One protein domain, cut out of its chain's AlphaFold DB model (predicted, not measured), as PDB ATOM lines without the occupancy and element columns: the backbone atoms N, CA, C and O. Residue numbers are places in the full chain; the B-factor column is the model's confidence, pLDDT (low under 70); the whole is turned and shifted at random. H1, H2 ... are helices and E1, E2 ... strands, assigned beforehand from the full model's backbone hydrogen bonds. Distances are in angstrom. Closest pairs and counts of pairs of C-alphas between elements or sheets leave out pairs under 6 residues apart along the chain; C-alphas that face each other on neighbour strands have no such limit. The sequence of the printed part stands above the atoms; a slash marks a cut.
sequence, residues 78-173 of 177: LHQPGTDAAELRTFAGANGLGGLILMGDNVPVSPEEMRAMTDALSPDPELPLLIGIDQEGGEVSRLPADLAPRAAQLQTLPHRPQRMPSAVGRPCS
ATOM      1  N   LEU A  78      57.982  13.962 100.601       97.56
ATOM      2  CA  LEU A  78      58.058  13.759  99.153       97.56
ATOM      3  C   LEU A  78      58.098  15.088  98.400       97.56
ATOM      4  O   LEU A  78      57.758  16.141  98.930       97.56
ATOM      5  N   HIS A  79      58.516  15.016  97.145       97.50
ATOM      6  CA  HIS A  79      58.481  16.125  96.205       97.50
ATOM      7  C   HIS A  79      57.324  15.927  95.216       97.50
ATOM      8  O   HIS A  79      57.066  14.804  94.779       97.50
ATOM      9  N   GLN A  80      56.666  17.026  94.854       97.69
ATOM     10  CA  GLN A  80      55.701  17.129  93.762       97.69
ATOM     11  C   GLN A  80      56.041  18.407  92.983       97.69
ATOM     12  O   GLN A  80      56.175  19.446  93.629       97.69
ATOM     13  N   PRO A  81      56.207  18.373  91.650       97.50
ATOM     14  CA  PRO A  81      56.558  19.553  90.863       97.50
ATOM     15  C   PRO A  81      55.431  20.592  90.840       97.50
ATOM     16  O   PRO A  81      54.254  20.247  90.941       97.50
ATOM     17  N   GLY A  82      55.799  21.860  90.635       96.50
ATOM     18  CA  GLY A  82      54.866  22.972  90.453       96.50
ATOM     19  C   GLY A  82      54.775  23.921  91.649       96.50
ATOM     20  O   GLY A  82      55.309  23.667  92.728       96.50
ATOM     21  N   THR A  83      54.091  25.044  91.444       96.06
ATOM     22  CA  THR A  83      53.983  26.144  92.420       96.06
ATOM     23  C   THR A  83      52.549  26.386  92.903       96.06
ATOM     24  O   THR A  83      52.293  27.361  93.606       96.06
ATOM     25  N   ASP A  84      51.590  25.535  92.521       95.75
ATOM     26  CA  ASP A  84      50.209  25.634  92.997       95.75
ATOM     27  C   ASP A  84      50.075  24.981  94.382       95.75
ATOM     28  O   ASP A  84      50.080  23.756  94.534       95.75
ATOM     29  N   ALA A  85      49.915  25.808  95.417       94.50
ATOM     30  CA  ALA A  85      49.764  25.343  96.793       94.50
ATOM     31  C   ALA A  85      48.557  24.405  96.998       94.50
ATOM     32  O   ALA A  85      48.606  23.529  97.862       94.50
ATOM     33  N   ALA A  86      47.469  24.558  96.236       95.00
ATOM     34  CA  ALA A  86      46.300  23.690  96.352       95.00
ATOM     35  C   ALA A  86      46.584  22.287  95.801       95.00
ATOM     36  O   ALA A  86      46.175  21.298  96.419       95.00
ATOM     37  N   GLU A  87      47.311  22.188  94.687       96.75
ATOM     38  CA  GLU A  87      47.740  20.906  94.119       96.75
ATOM     39  C   GLU A  87      48.731  20.197  95.042       96.75
ATOM     40  O   GLU A  87      48.540  19.027  95.376       96.75
ATOM     41  N   LEU A  88      49.739  20.922  95.532       96.69
ATOM     42  CA  LEU A  88      50.737  20.386  96.457       96.69
ATOM     43  C   LEU A  88      50.100  19.902  97.773       96.69
ATOM     44  O   LEU A  88      50.419  18.817  98.262       96.69
ATOM     45  N   ARG A  89      49.141  20.657  98.324       94.19
ATOM     46  CA  ARG A  89      48.388  20.253  99.522       94.19
ATOM     47  C   ARG A  89      47.507  19.034  99.258       94.19
ATOM     48  O   ARG A  89      47.432  18.143 100.099       94.19
ATOM     49  N   THR A  90      46.851  18.977  98.098       95.56
ATOM     50  CA  THR A  90      46.046  17.812  97.698       95.56
ATOM     51  C   THR A  90      46.920  16.568  97.596       95.56
ATOM     52  O   THR A  90      46.552  15.518  98.118       95.56
ATOM     53  N   PHE A  91      48.104  16.695  96.996       97.19
ATOM     54  CA  PHE A  91      49.088  15.622  96.923       97.19
ATOM     55  C   PHE A  91      49.538  15.155  98.317       97.19
ATOM     56  O   PHE A  91      49.512  13.953  98.591       97.19
ATOM     57  N   ALA A  92      49.891  16.077  99.217       95.25
ATOM     58  CA  ALA A  92      50.304  15.730 100.578       95.25
ATOM     59  C   ALA A  92      49.183  15.032 101.365       95.25
ATOM     60  O   ALA A  92      49.414  13.986 101.975       95.25
ATOM     61  N   GLY A  93      47.958  15.560 101.295       93.62
ATOM     62  CA  GLY A  93      46.792  14.999 101.977       93.62
ATOM     63  C   GLY A  93      46.386  13.623 101.444       93.62
ATOM     64  O   GLY A  93      46.130  12.716 102.231       93.62
ATOM     65  N   ALA A  94      46.391  13.431 100.121       95.25
ATOM     66  CA  ALA A  94      46.048  12.151  99.498       95.25
ATOM     67  C   ALA A  94      47.014  11.015  99.878       95.25
ATOM     68  O   ALA A  94      46.621   9.851  99.863       95.25
ATOM     69  N   ASN A  95      48.260  11.351 100.229       95.69
ATOM     70  CA  ASN A  95      49.290  10.388 100.617       95.69
ATOM     71  C   ASN A  95      49.560  10.350 102.134       95.69
ATOM     72  O   ASN A  95      50.385   9.551 102.569       95.69
ATOM     73  N   GLY A  96      48.893  11.187 102.939       93.94
ATOM     74  CA  GLY A  96      49.099  11.251 104.392       93.94
ATOM     75  C   GLY A  96      50.523  11.649 104.803       93.94
ATOM     76  O   GLY A  96      51.036  11.124 105.789       93.94
ATOM     77  N   LEU A  97      51.180  12.515 104.024       95.00
ATOM     78  CA  LEU A  97      52.595  12.850 104.214       95.00
ATOM     79  C   LEU A  97      52.832  13.681 105.476       95.00
ATOM     80  O   LEU A  97      52.043  14.566 105.804       95.00
ATOM     81  N   GLY A  98      53.976  13.454 106.126       93.56
ATOM     82  CA  GLY A  98      54.461  14.324 107.203       93.56
ATOM     83  C   GLY A  98      55.107  15.612 106.695       93.56
ATOM     84  O   GLY A  98      55.193  16.593 107.434       93.56
ATOM     85  N   GLY A  99      55.545  15.634 105.434       95.25
ATOM     86  CA  GLY A  99      56.165  16.816 104.854       95.25
ATOM     87  C   GLY A  99      56.310  16.812 103.337       95.25
ATOM     88  O   GLY A  99      56.070  15.811 102.658       95.25
ATOM     89  N   LEU A 100      56.750  17.954 102.818       97.00
ATOM     90  CA  LEU A 100      57.154  18.152 101.431       97.00
ATOM     91  C   LEU A 100      58.583  18.685 101.376       97.00
ATOM     92  O   LEU A 100      58.983  19.486 102.221       97.00
ATOM     93  N   ILE A 101      59.340  18.275 100.359       97.06
ATOM     94  CA  ILE A 101      60.618  18.905 100.014       97.06
ATOM     95  C   ILE A 101      60.455  19.727  98.734       97.06
ATOM     96  O   ILE A 101      60.024  19.215  97.700       97.06
ATOM     97  N   LEU A 102      60.774  21.017  98.829       96.50
ATOM     98  CA  LEU A 102      60.712  21.965  97.726       96.50
ATOM     99  C   LEU A 102      62.005  21.895  96.911       96.50
ATOM    100  O   LEU A 102      63.107  22.064  97.438       96.50
ATOM    101  N   MET A 103      61.847  21.667  95.614       95.56
ATOM    102  CA  MET A 103      62.924  21.592  94.631       95.56
ATOM    103  C   MET A 103      62.843  22.784  93.667       95.56
ATOM    104  O   MET A 103      62.053  23.704  93.867       95.56
ATOM    105  N   GLY A 104      63.705  22.833  92.646       93.12
ATOM    106  CA  GLY A 104      63.851  24.022  91.790       93.12
ATOM    107  C   GLY A 104      62.585  24.441  91.028       93.12
ATOM    108  O   GLY A 104      62.418  25.616  90.727       93.12
ATOM    109  N   ASP A 105      61.681  23.509  90.754       94.75
ATOM    110  CA  ASP A 105      60.379  23.723  90.109       94.75
ATOM    111  C   ASP A 105      59.244  24.056  91.094       94.75
ATOM    112  O   ASP A 105      58.104  24.264  90.678       94.75
ATOM    113  N   ASN A 106      59.554  24.142  92.390       96.25
ATOM    114  CA  ASN A 106      58.648  24.611  93.434       96.25
ATOM    115  C   ASN A 106      58.927  26.056  93.857       96.25
ATOM    116  O   ASN A 106      58.337  26.511  94.831       96.25
ATOM    117  N   VAL A 107      59.846  26.768  93.197       93.50
ATOM    118  CA  VAL A 107      60.256  28.115  93.614       93.50
ATOM    119  C   VAL A 107      59.640  29.169  92.691       93.50
ATOM    120  O   VAL A 107      60.057  29.284  91.536       93.50
ATOM    121  N   PRO A 108      58.662  29.958  93.180       92.00
ATOM    122  CA  PRO A 108      58.143  31.113  92.458       92.00
ATOM    123  C   PRO A 108      59.208  32.190  92.228       92.00
ATOM    124  O   PRO A 108      60.281  32.185  92.832       92.00
ATOM    125  N   VAL A 109      58.890  33.157  91.367       86.38
ATOM    126  CA  VAL A 109      59.826  34.225  90.989       86.38
ATOM    127  C   VAL A 109      60.144  35.138  92.175       86.38
ATOM    128  O   VAL A 109      61.281  35.596  92.301       86.38
ATOM    129  N   SER A 110      59.162  35.407  93.040       89.00
ATOM    130  CA  SER A 110      59.309  36.351  94.150       89.00
ATOM    131  C   SER A 110      59.296  35.690  95.540       89.00
ATOM    132  O   SER A 110      58.598  34.694  95.760       89.00
ATOM    133  N   PRO A 111      60.024  36.255  96.525       87.88
ATOM    134  CA  PRO A 111      59.925  35.844  97.928       87.88
ATOM    135  C   PRO A 111      58.507  35.964  98.506       87.88
ATOM    136  O   PRO A 111      58.125  35.174  99.367       87.88
ATOM    137  N   GLU A 112      57.723  36.939  98.046       90.69
ATOM    138  CA  GLU A 112      56.341  37.145  98.476       90.69
ATOM    139  C   GLU A 112      55.429  36.000  98.018       90.69
ATOM    140  O   GLU A 112      54.651  35.480  98.818       90.69
ATOM    141  N   GLU A 113      55.556  35.557  96.764       92.00
ATOM    142  CA  GLU A 113      54.839  34.382  96.249       92.00
ATOM    143  C   GLU A 113      55.275  33.103  96.964       92.00
ATOM    144  O   GLU A 113      54.428  32.284  97.311       92.00
ATOM    145  N   MET A 114      56.577  32.948  97.235       92.31
ATOM    146  CA  MET A 114      57.095  31.817  98.008       92.31
ATOM    147  C   MET A 114      56.434  31.745  99.387       92.31
ATOM    148  O   MET A 114      55.945  30.691  99.784       92.31
ATOM    149  N   ARG A 115      56.366  32.877 100.094       90.88
ATOM    150  CA  ARG A 115      55.727  32.960 101.409       90.88
ATOM    151  C   ARG A 115      54.229  32.667 101.343       90.88
ATOM    152  O   ARG A 115      53.738  31.861 102.126       90.88
ATOM    153  N   ALA A 116      53.518  33.266 100.389       92.81
ATOM    154  CA  ALA A 116      52.094  33.006 100.192       92.81
ATOM    155  C   ALA A 116      51.819  31.522  99.888       92.81
ATOM    156  O   ALA A 116      50.858  30.948 100.399       92.81
ATOM    157  N   MET A 117      52.685  30.884  99.096       93.81
ATOM    158  CA  MET A 117      52.604  29.459  98.790       93.81
ATOM    159  C   MET A 117      52.836  28.600 100.041       93.81
ATOM    160  O   MET A 117      52.044  27.695 100.303       93.81
ATOM    161  N   THR A 118      53.872  28.878 100.842       92.56
ATOM    162  CA  THR A 118      54.156  28.111 102.070       92.56
ATOM    163  C   THR A 118      53.088  28.295 103.146       92.56
ATOM    164  O   THR A 118      52.713  27.316 103.791       92.56
ATOM    165  N   ASP A 119      52.532  29.502 103.288       91.31
ATOM    166  CA  ASP A 119      51.417  29.776 104.203       91.31
ATOM    167  C   ASP A 119      50.161  28.985 103.783       91.31
ATOM    168  O   ASP A 119      49.467  28.397 104.614       91.31
ATOM    169  N   ALA A 120      49.887  28.900 102.475       91.75
ATOM    170  CA  ALA A 120      48.746  28.158 101.936       91.75
ATOM    171  C   ALA A 120      48.913  26.623 101.980       91.75
ATOM    172  O   ALA A 120      47.911  25.893 101.986       91.75
ATOM    173  N   LEU A 121      50.153  26.126 101.994       89.69
ATOM    174  CA  LEU A 121      50.489  24.702 102.104       89.69
ATOM    175  C   LEU A 121      50.207  24.135 103.493       89.69
ATOM    176  O   LEU A 121      49.785  22.985 103.612       89.69
ATOM    177  N   SER A 122      50.420  24.946 104.527       80.25
ATOM    178  CA  SER A 122      50.330  24.528 105.922       80.25
ATOM    179  C   SER A 122      49.337  25.384 106.725       80.25
ATOM    180  O   SER A 122      49.733  26.035 107.693       80.25
ATOM    181  N   PRO A 123      48.041  25.397 106.355       70.44
ATOM    182  CA  PRO A 123      47.052  26.280 106.973       70.44
ATOM    183  C   PRO A 123      46.644  25.857 108.391       70.44
ATOM    184  O   PRO A 123      46.035  26.658 109.096       70.44
ATOM    185  N   ASP A 124      46.925  24.613 108.796       77.19
ATOM    186  CA  ASP A 124      46.681  24.132 110.158       77.19
ATOM    187  C   ASP A 124      47.881  24.494 111.055       77.19
ATOM    188  O   ASP A 124      48.968  23.933 110.876       77.19
ATOM    189  N   PRO A 125      47.716  25.422 112.015       71.12
ATOM    190  CA  PRO A 125      48.795  25.817 112.909       71.12
ATOM    191  C   PRO A 125      49.089  24.775 113.999       71.12
ATOM    192  O   PRO A 125      50.150  24.848 114.617       71.12
ATOM    193  N   GLU A 126      48.182  23.831 114.271       72.94
ATOM    194  CA  GLU A 126      48.383  22.810 115.306       72.94
ATOM    195  C   GLU A 126      49.184  21.608 114.806       72.94
ATOM    196  O   GLU A 126      49.847  20.938 115.601       72.94
ATOM    197  N   LEU A 127      49.126  21.315 113.507       77.00
ATOM    198  CA  LEU A 127      49.915  20.253 112.891       77.00
ATOM    199  C   LEU A 127      50.401  20.675 111.498       77.00
ATOM    200  O   LEU A 127      49.917  20.157 110.488       77.00
ATOM    201  N   PRO A 128      51.344  21.628 111.436       83.69
ATOM    202  CA  PRO A 128      51.824  22.133 110.169       83.69
ATOM    203  C   PRO A 128      52.560  21.048 109.383       83.69
ATOM    204  O   PRO A 128      53.281  20.220 109.948       83.69
ATOM    205  N   LEU A 129      52.409  21.081 108.063       90.88
ATOM    206  CA  LEU A 129      53.183  20.235 107.163       90.88
ATOM    207  C   LEU A 129      54.662  20.625 107.276       90.88
ATOM    208  O   LEU A 129      54.999  21.807 107.197       90.88
ATOM    209  N   LEU A 130      55.560  19.651 107.433       94.19
ATOM    210  CA  LEU A 130      56.989  19.948 107.449       94.19
ATOM    211  C   LEU A 130      57.456  20.297 106.030       94.19
ATOM    212  O   LEU A 130      57.431  19.451 105.141       94.19
ATOM    213  N   ILE A 131      57.903  21.533 105.815       94.94
ATOM    214  CA  ILE A 131      58.399  22.000 104.515       94.94
ATOM    215  C   ILE A 131      59.929  22.082 104.565       94.94
ATOM    216  O   ILE A 131      60.491  22.844 105.351       94.94
ATOM    217  N   GLY A 132      60.601  21.288 103.734       95.44
ATOM    218  CA  GLY A 132      62.058  21.282 103.571       95.44
ATOM    219  C   GLY A 132      62.508  21.913 102.251       95.44
ATOM    220  O   GLY A 132      61.749  21.942 101.287       95.44
ATOM    221  N   ILE A 133      63.750  22.404 102.197       95.50
ATOM    222  CA  ILE A 133      64.396  22.928 100.982       95.50
ATOM    223  C   ILE A 133      65.925  22.862 101.124       95.50
ATOM    224  O   ILE A 133      66.460  23.152 102.195       95.50
ATOM    225  N   ASP A 134      66.635  22.530 100.044       93.94
ATOM    226  CA  ASP A 134      68.108  22.511 100.020       93.94
ATOM    227  C   ASP A 134      68.674  23.915  99.756       93.94
ATOM    228  O   ASP A 134      68.991  24.272  98.618       93.94
ATOM    229  N   GLN A 135      68.783  24.732 100.804       93.56
ATOM    230  CA  GLN A 135      69.266  26.114 100.708       93.56
ATOM    231  C   GLN A 135      70.658  26.278 101.339       93.56
ATOM    232  O   GLN A 135      70.827  26.931 102.368       93.56
ATOM    233  N   GLU A 136      71.663  25.647 100.726       90.06
ATOM    234  CA  GLU A 136      73.046  25.614 101.231       90.06
ATOM    235  C   GLU A 136      73.905  26.792 100.738       90.06
ATOM    236  O   GLU A 136      74.861  27.190 101.408       90.06
ATOM    237  N   GLY A 137      73.572  27.342  99.565       88.25
ATOM    238  CA  GLY A 137      74.304  28.424  98.900       88.25
ATOM    239  C   GLY A 137      75.128  27.963  97.690       88.25
ATOM    240  O   GLY A 137      75.489  26.794  97.533       88.25
ATOM    241  N   GLY A 138      75.447  28.903  96.797       87.88
ATOM    242  CA  GLY A 138      76.101  28.614  95.514       87.88
ATOM    243  C   GLY A 138      75.284  27.684  94.606       87.88
ATOM    244  O   GLY A 138      74.142  27.988  94.287       87.88
ATOM    245  N   GLU A 139      75.879  26.572  94.159       87.56
ATOM    246  CA  GLU A 139      75.257  25.629  93.204       87.56
ATOM    247  C   GLU A 139      74.082  24.840  93.812       87.56
ATOM    248  O   GLU A 139      73.191  24.400  93.088       87.56
ATOM    249  N   VAL A 140      74.050  24.690  95.141       88.25
ATOM    250  CA  VAL A 140      72.954  24.054  95.890       88.25
ATOM    251  C   VAL A 140      72.128  25.152  96.564       88.25
ATOM    252  O   VAL A 140      72.040  25.275  97.784       88.25
ATOM    253  N   SER A 141      71.581  26.023  95.721       89.94
ATOM    254  CA  SER A 141      70.636  27.075  96.084       89.94
ATOM    255  C   SER A 141      69.385  26.900  95.235       89.94
ATOM    256  O   SER A 141      69.474  26.611  94.038       89.94
ATOM    257  N   ARG A 142      68.216  27.027  95.856       91.62
ATOM    258  CA  ARG A 142      66.922  26.978  95.168       91.62
ATOM    259  C   ARG A 142      66.310  28.367  95.067       91.62
ATOM    260  O   ARG A 142      65.717  28.684  94.045       91.62
ATOM    261  N   LEU A 143      66.478  29.195  96.098       89.69
ATOM    262  CA  LEU A 143      65.960  30.560  96.147       89.69
ATOM    263  C   LEU A 143      66.855  31.511  95.330       89.69
ATOM    264  O   LEU A 143      67.977  31.791  95.759       89.69
ATOM    265  N   PRO A 144      66.380  32.083  94.205       84.56
ATOM    266  CA  PRO A 144      67.218  32.918  93.337       84.56
ATOM    267  C   PRO A 144      67.716  34.203  94.008       84.56
ATOM    268  O   PRO A 144      68.768  34.729  93.654       84.56
ATOM    269  N   ALA A 145      66.953  34.718  94.977       83.06
ATOM    270  CA  ALA A 145      67.299  35.923  95.726       83.06
ATOM    271  C   ALA A 145      68.369  35.685  96.811       83.06
ATOM    272  O   ALA A 145      68.910  36.652  97.350       83.06
ATOM    273  N   ASP A 146      68.667  34.428  97.156       83.94
ATOM    274  CA  ASP A 146      69.682  34.101  98.151       83.94
ATOM    275  C   ASP A 146      71.061  33.954  97.497       83.94
ATOM    276  O   ASP A 146      71.331  33.033  96.724       83.94
ATOM    277  N   LEU A 147      71.949  34.886  97.842       85.62
ATOM    278  CA  LEU A 147      73.320  34.971  97.342       85.62
ATOM    279  C   LEU A 147      74.343  34.461  98.369       85.62
ATOM    280  O   LEU A 147      75.511  34.860  98.336       85.62
ATOM    281  N   ALA A 148      73.912  33.623  99.317       86.00
ATOM    282  CA  ALA A 148      74.797  33.032 100.306       86.00
ATOM    283  C   ALA A 148      75.956  32.248  99.649       86.00
ATOM    284  O   ALA A 148      75.763  31.535  98.654       86.00
ATOM    285  N   PRO A 149      77.180  32.364 100.198       87.31
ATOM    286  CA  PRO A 149      78.337  31.646  99.682       87.31
ATOM    287  C   PRO A 149      78.200  30.139  99.915       87.31
ATOM    288  O   PRO A 149      77.696  29.708 100.950       87.31
ATOM    289  N   ARG A 150      78.742  29.329  99.000       89.94
ATOM    290  CA  ARG A 150      78.820  27.870  99.191       89.94
ATOM    291  C   ARG A 150      79.799  27.498 100.307       89.94
ATOM    292  O   ARG A 150      80.767  28.220 100.564       89.94
ATOM    293  N   ALA A 151      79.639  26.303 100.874       88.44
ATOM    294  CA  ALA A 151      80.487  25.783 101.954       88.44
ATOM    295  C   ALA A 151      82.002  25.892 101.672       88.44
ATOM    296  O   ALA A 151      82.767  26.327 102.533       88.44
ATOM    297  N   ALA A 152      82.440  25.587 100.445       89.25
ATOM    298  CA  ALA A 152      83.852  25.681 100.056       89.25
ATOM    299  C   ALA A 152      84.412  27.115 100.135       89.25
ATOM    300  O   ALA A 152      85.581  27.304 100.452       89.25
ATOM    301  N   GLN A 153      83.590  28.136  99.864       88.69
ATOM    302  CA  GLN A 153      84.006  29.532 100.022       88.69
ATOM    303  C   GLN A 153      84.115  29.883 101.507       88.69
ATOM    304  O   GLN A 153      85.129  30.439 101.926       88.69
ATOM    305  N   LEU A 154      83.115  29.493 102.308       87.88
ATOM    306  CA  LEU A 154      83.097  29.721 103.756       87.88
ATOM    307  C   LEU A 154      84.318  29.124 104.466       87.88
ATOM    308  O   LEU A 154      84.862  29.767 105.360       87.88
ATOM    309  N   GLN A 155      84.791  27.951 104.036       89.62
ATOM    310  CA  GLN A 155      85.969  27.292 104.612       89.62
ATOM    311  C   GLN A 155      87.253  28.134 104.509       89.62
ATOM    312  O   GLN A 155      88.146  28.001 105.341       89.62
ATOM    313  N   THR A 156      87.357  28.995 103.493       90.31
ATOM    314  CA  THR A 156      88.553  29.825 103.254       90.31
ATOM    315  C   THR A 156      88.515  31.167 103.981       90.31
ATOM    316  O   THR A 156      89.524  31.871 104.039       90.31
ATOM    317  N   LEU A 157      87.358  31.545 104.530       85.00
ATOM    318  CA  LEU A 157      87.188  32.816 105.215       85.00
ATOM    319  C   LEU A 157      87.769  32.754 106.636       85.00
ATOM    320  O   LEU A 157      87.686  31.720 107.302       85.00
ATOM    321  N   PRO A 158      88.329  33.866 107.146       85.50
ATOM    322  CA  PRO A 158      88.777  33.927 108.529       85.50
ATOM    323  C   PRO A 158      87.601  33.657 109.473       85.50
ATOM    324  O   PRO A 158      86.502  34.178 109.265       85.50
ATOM    325  N   HIS A 159      87.849  32.886 110.537       77.81
ATOM    326  CA  HIS A 159      86.856  32.611 111.573       77.81
ATOM    327  C   HIS A 159      86.423  33.924 112.240       77.81
ATOM    328  O   HIS A 159      87.058  34.426 113.168       77.81
ATOM    329  N   ARG A 160      85.313  34.490 111.775       70.00
ATOM    330  CA  ARG A 160      84.536  35.461 112.540       70.00
ATOM    331  C   ARG A 160      83.557  34.679 113.411       70.00
ATOM    332  O   ARG A 160      83.035  33.674 112.929       70.00
ATOM    333  N   PRO A 161      83.276  35.117 114.654       57.38
ATOM    334  CA  PRO A 161      82.142  34.592 115.400       57.38
ATOM    335  C   PRO A 161      80.930  34.639 114.478       57.38
ATOM    336  O   PRO A 161      80.530  35.720 114.033       57.38
ATOM    337  N   GLN A 162      80.411  33.470 114.120       53.53
ATOM    338  CA  GLN A 162      79.227  33.391 113.292       53.53
ATOM    339  C   GLN A 162      78.069  33.916 114.144       53.53
ATOM    340  O   GLN A 162      77.426  33.176 114.880       53.53
ATOM    341  N   ARG A 163      77.758  35.212 114.040       48.91
ATOM    342  CA  ARG A 163      76.339  35.548 113.947       48.91
ATOM    343  C   ARG A 163      75.890  34.779 112.718       48.91
ATOM    344  O   ARG A 163      76.452  35.046 111.656       48.91
ATOM    345  N   MET A 164      74.982  33.808 112.886       40.53
ATOM    346  CA  MET A 164      74.226  33.224 111.772       40.53
ATOM    347  C   MET A 164      74.027  34.347 110.757       40.53
ATOM    348  O   MET A 164      73.452  35.375 111.148       40.53
ATOM    349  N   PRO A 165      74.625  34.274 109.553       42.94
ATOM    350  CA  PRO A 165      74.453  35.351 108.608       42.94
ATOM    351  C   PRO A 165      72.950  35.498 108.457       42.94
ATOM    352  O   PRO A 165      72.256  34.519 108.203       42.94
ATOM    353  N   SER A 166      72.445  36.711 108.652       48.31
ATOM    354  CA  SER A 166      71.045  37.092 108.453       48.31
ATOM    355  C   SER A 166      70.541  36.854 107.006       48.31
ATOM    356  O   SER A 166      69.613  37.531 106.568       48.31
ATOM    357  N   ALA A 167      71.168  35.954 106.249       49.97
ATOM    358  CA  ALA A 167      70.947  35.606 104.857       49.97
ATOM    359  C   ALA A 167      70.633  34.106 104.695       49.97
ATOM    360  O   ALA A 167      69.637  33.791 104.062       49.97
ATOM    361  N   VAL A 168      71.368  33.191 105.348       47.56
ATOM    362  CA  VAL A 168      71.036  31.752 105.309       47.56
ATOM    363  C   VAL A 168      69.889  31.495 106.289       47.56
ATOM    364  O   VAL A 168      70.043  31.659 107.498       47.56
ATOM    365  N   GLY A 169      68.706  31.179 105.763       49.66
ATOM    366  CA  GLY A 169      67.507  30.847 106.543       49.66
ATOM    367  C   GLY A 169      66.547  32.005 106.852       49.66
ATOM    368  O   GLY A 169      65.369  31.745 107.090       49.66
ATOM    369  N   ARG A 170      66.953  33.284 106.782       57.06
ATOM    370  CA  ARG A 170      65.992  34.412 106.899       57.06
ATOM    371  C   ARG A 170      64.939  34.449 105.782       57.06
ATOM    372  O   ARG A 170      63.784  34.695 106.122       57.06
ATOM    373  N   PRO A 171      65.283  34.191 104.505       57.16
ATOM    374  CA  PRO A 171      64.286  34.067 103.442       57.16
ATOM    375  C   PRO A 171      63.285  32.936 103.713       57.16
ATOM    376  O   PRO A 171      62.108  33.085 103.421       57.16
ATOM    377  N   CYS A 172      63.740  31.840 104.330       59.31
ATOM    378  CA  CYS A 172      62.915  30.663 104.615       59.31
ATOM    379  C   CYS A 172      62.047  30.801 105.878       59.31
ATOM    380  O   CYS A 172      61.048  30.107 105.994       59.31
ATOM    381  N   SER A 173      62.425  31.667 106.828       59.25
ATOM    382  CA  SER A 173      61.823  31.725 108.177       59.25
ATOM    383  C   SER A 173      61.209  33.092 108.512       59.25
ATOM    384  O   SER A 173      61.098  33.454 109.685       59.25
TER     385      SER A 173
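Overview. This is residues 78 to 173 of the 177 residues of the protein "Glyco_hydro_3 domain-containing protein" of Cryobacterium sp. TMT1-19 (UniProt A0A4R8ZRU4). With little regular structure, the domain has a head of H1, H2 and a small sheet at one end, while long loops reach out to H3 and residues 157 to 173 fold back. The 96 printed residues include H1, E1, H2, E2, H3 in order, mixed, with 36 residues in named elements. It is only just loose, close to compact, with radius of gyration of the C-alphas 15.2 A, spanning 48 by 27 by 23 A.

Along the chain. H1, residues 85 to 95, begins at C-alpha (49.764, 25.343, 96.793) and spans 15.4 A. E1 is 99 to 102, H2 111 to 121 (15.2 A), E2 130 to 133. H3, 151 to 156, ends at (88.553, 29.825, 103.254).

Arrangement. E1 and E2 are parallel at 21 degrees, N 100 and O 130 being 2.8 A apart. E1, H2, E2 form a strand-helix-strand unit, parallel neighbours joined through a helix, its crossover right-handed. H1 and H2 touch, closest C-alphas Ala 85 and Met 117 at 5.4 A, the same way at a shallow tilt of 34.8 degrees, only just short of steep. H3 is apart from H1, H2 and E1. Every O i to N i+4 pair is within hydrogen-bond range in H1 and H2, 1 of 2 in H3.

Size, cuts and confidence. The C-alphas of Ala 94 and Pro 158 are farthest apart, 48.8 A. The printed part has no cut. The link E2 to H3 is long; residues 154 to 164 stand free. Residues 161 to 173 have pLDDT under 70.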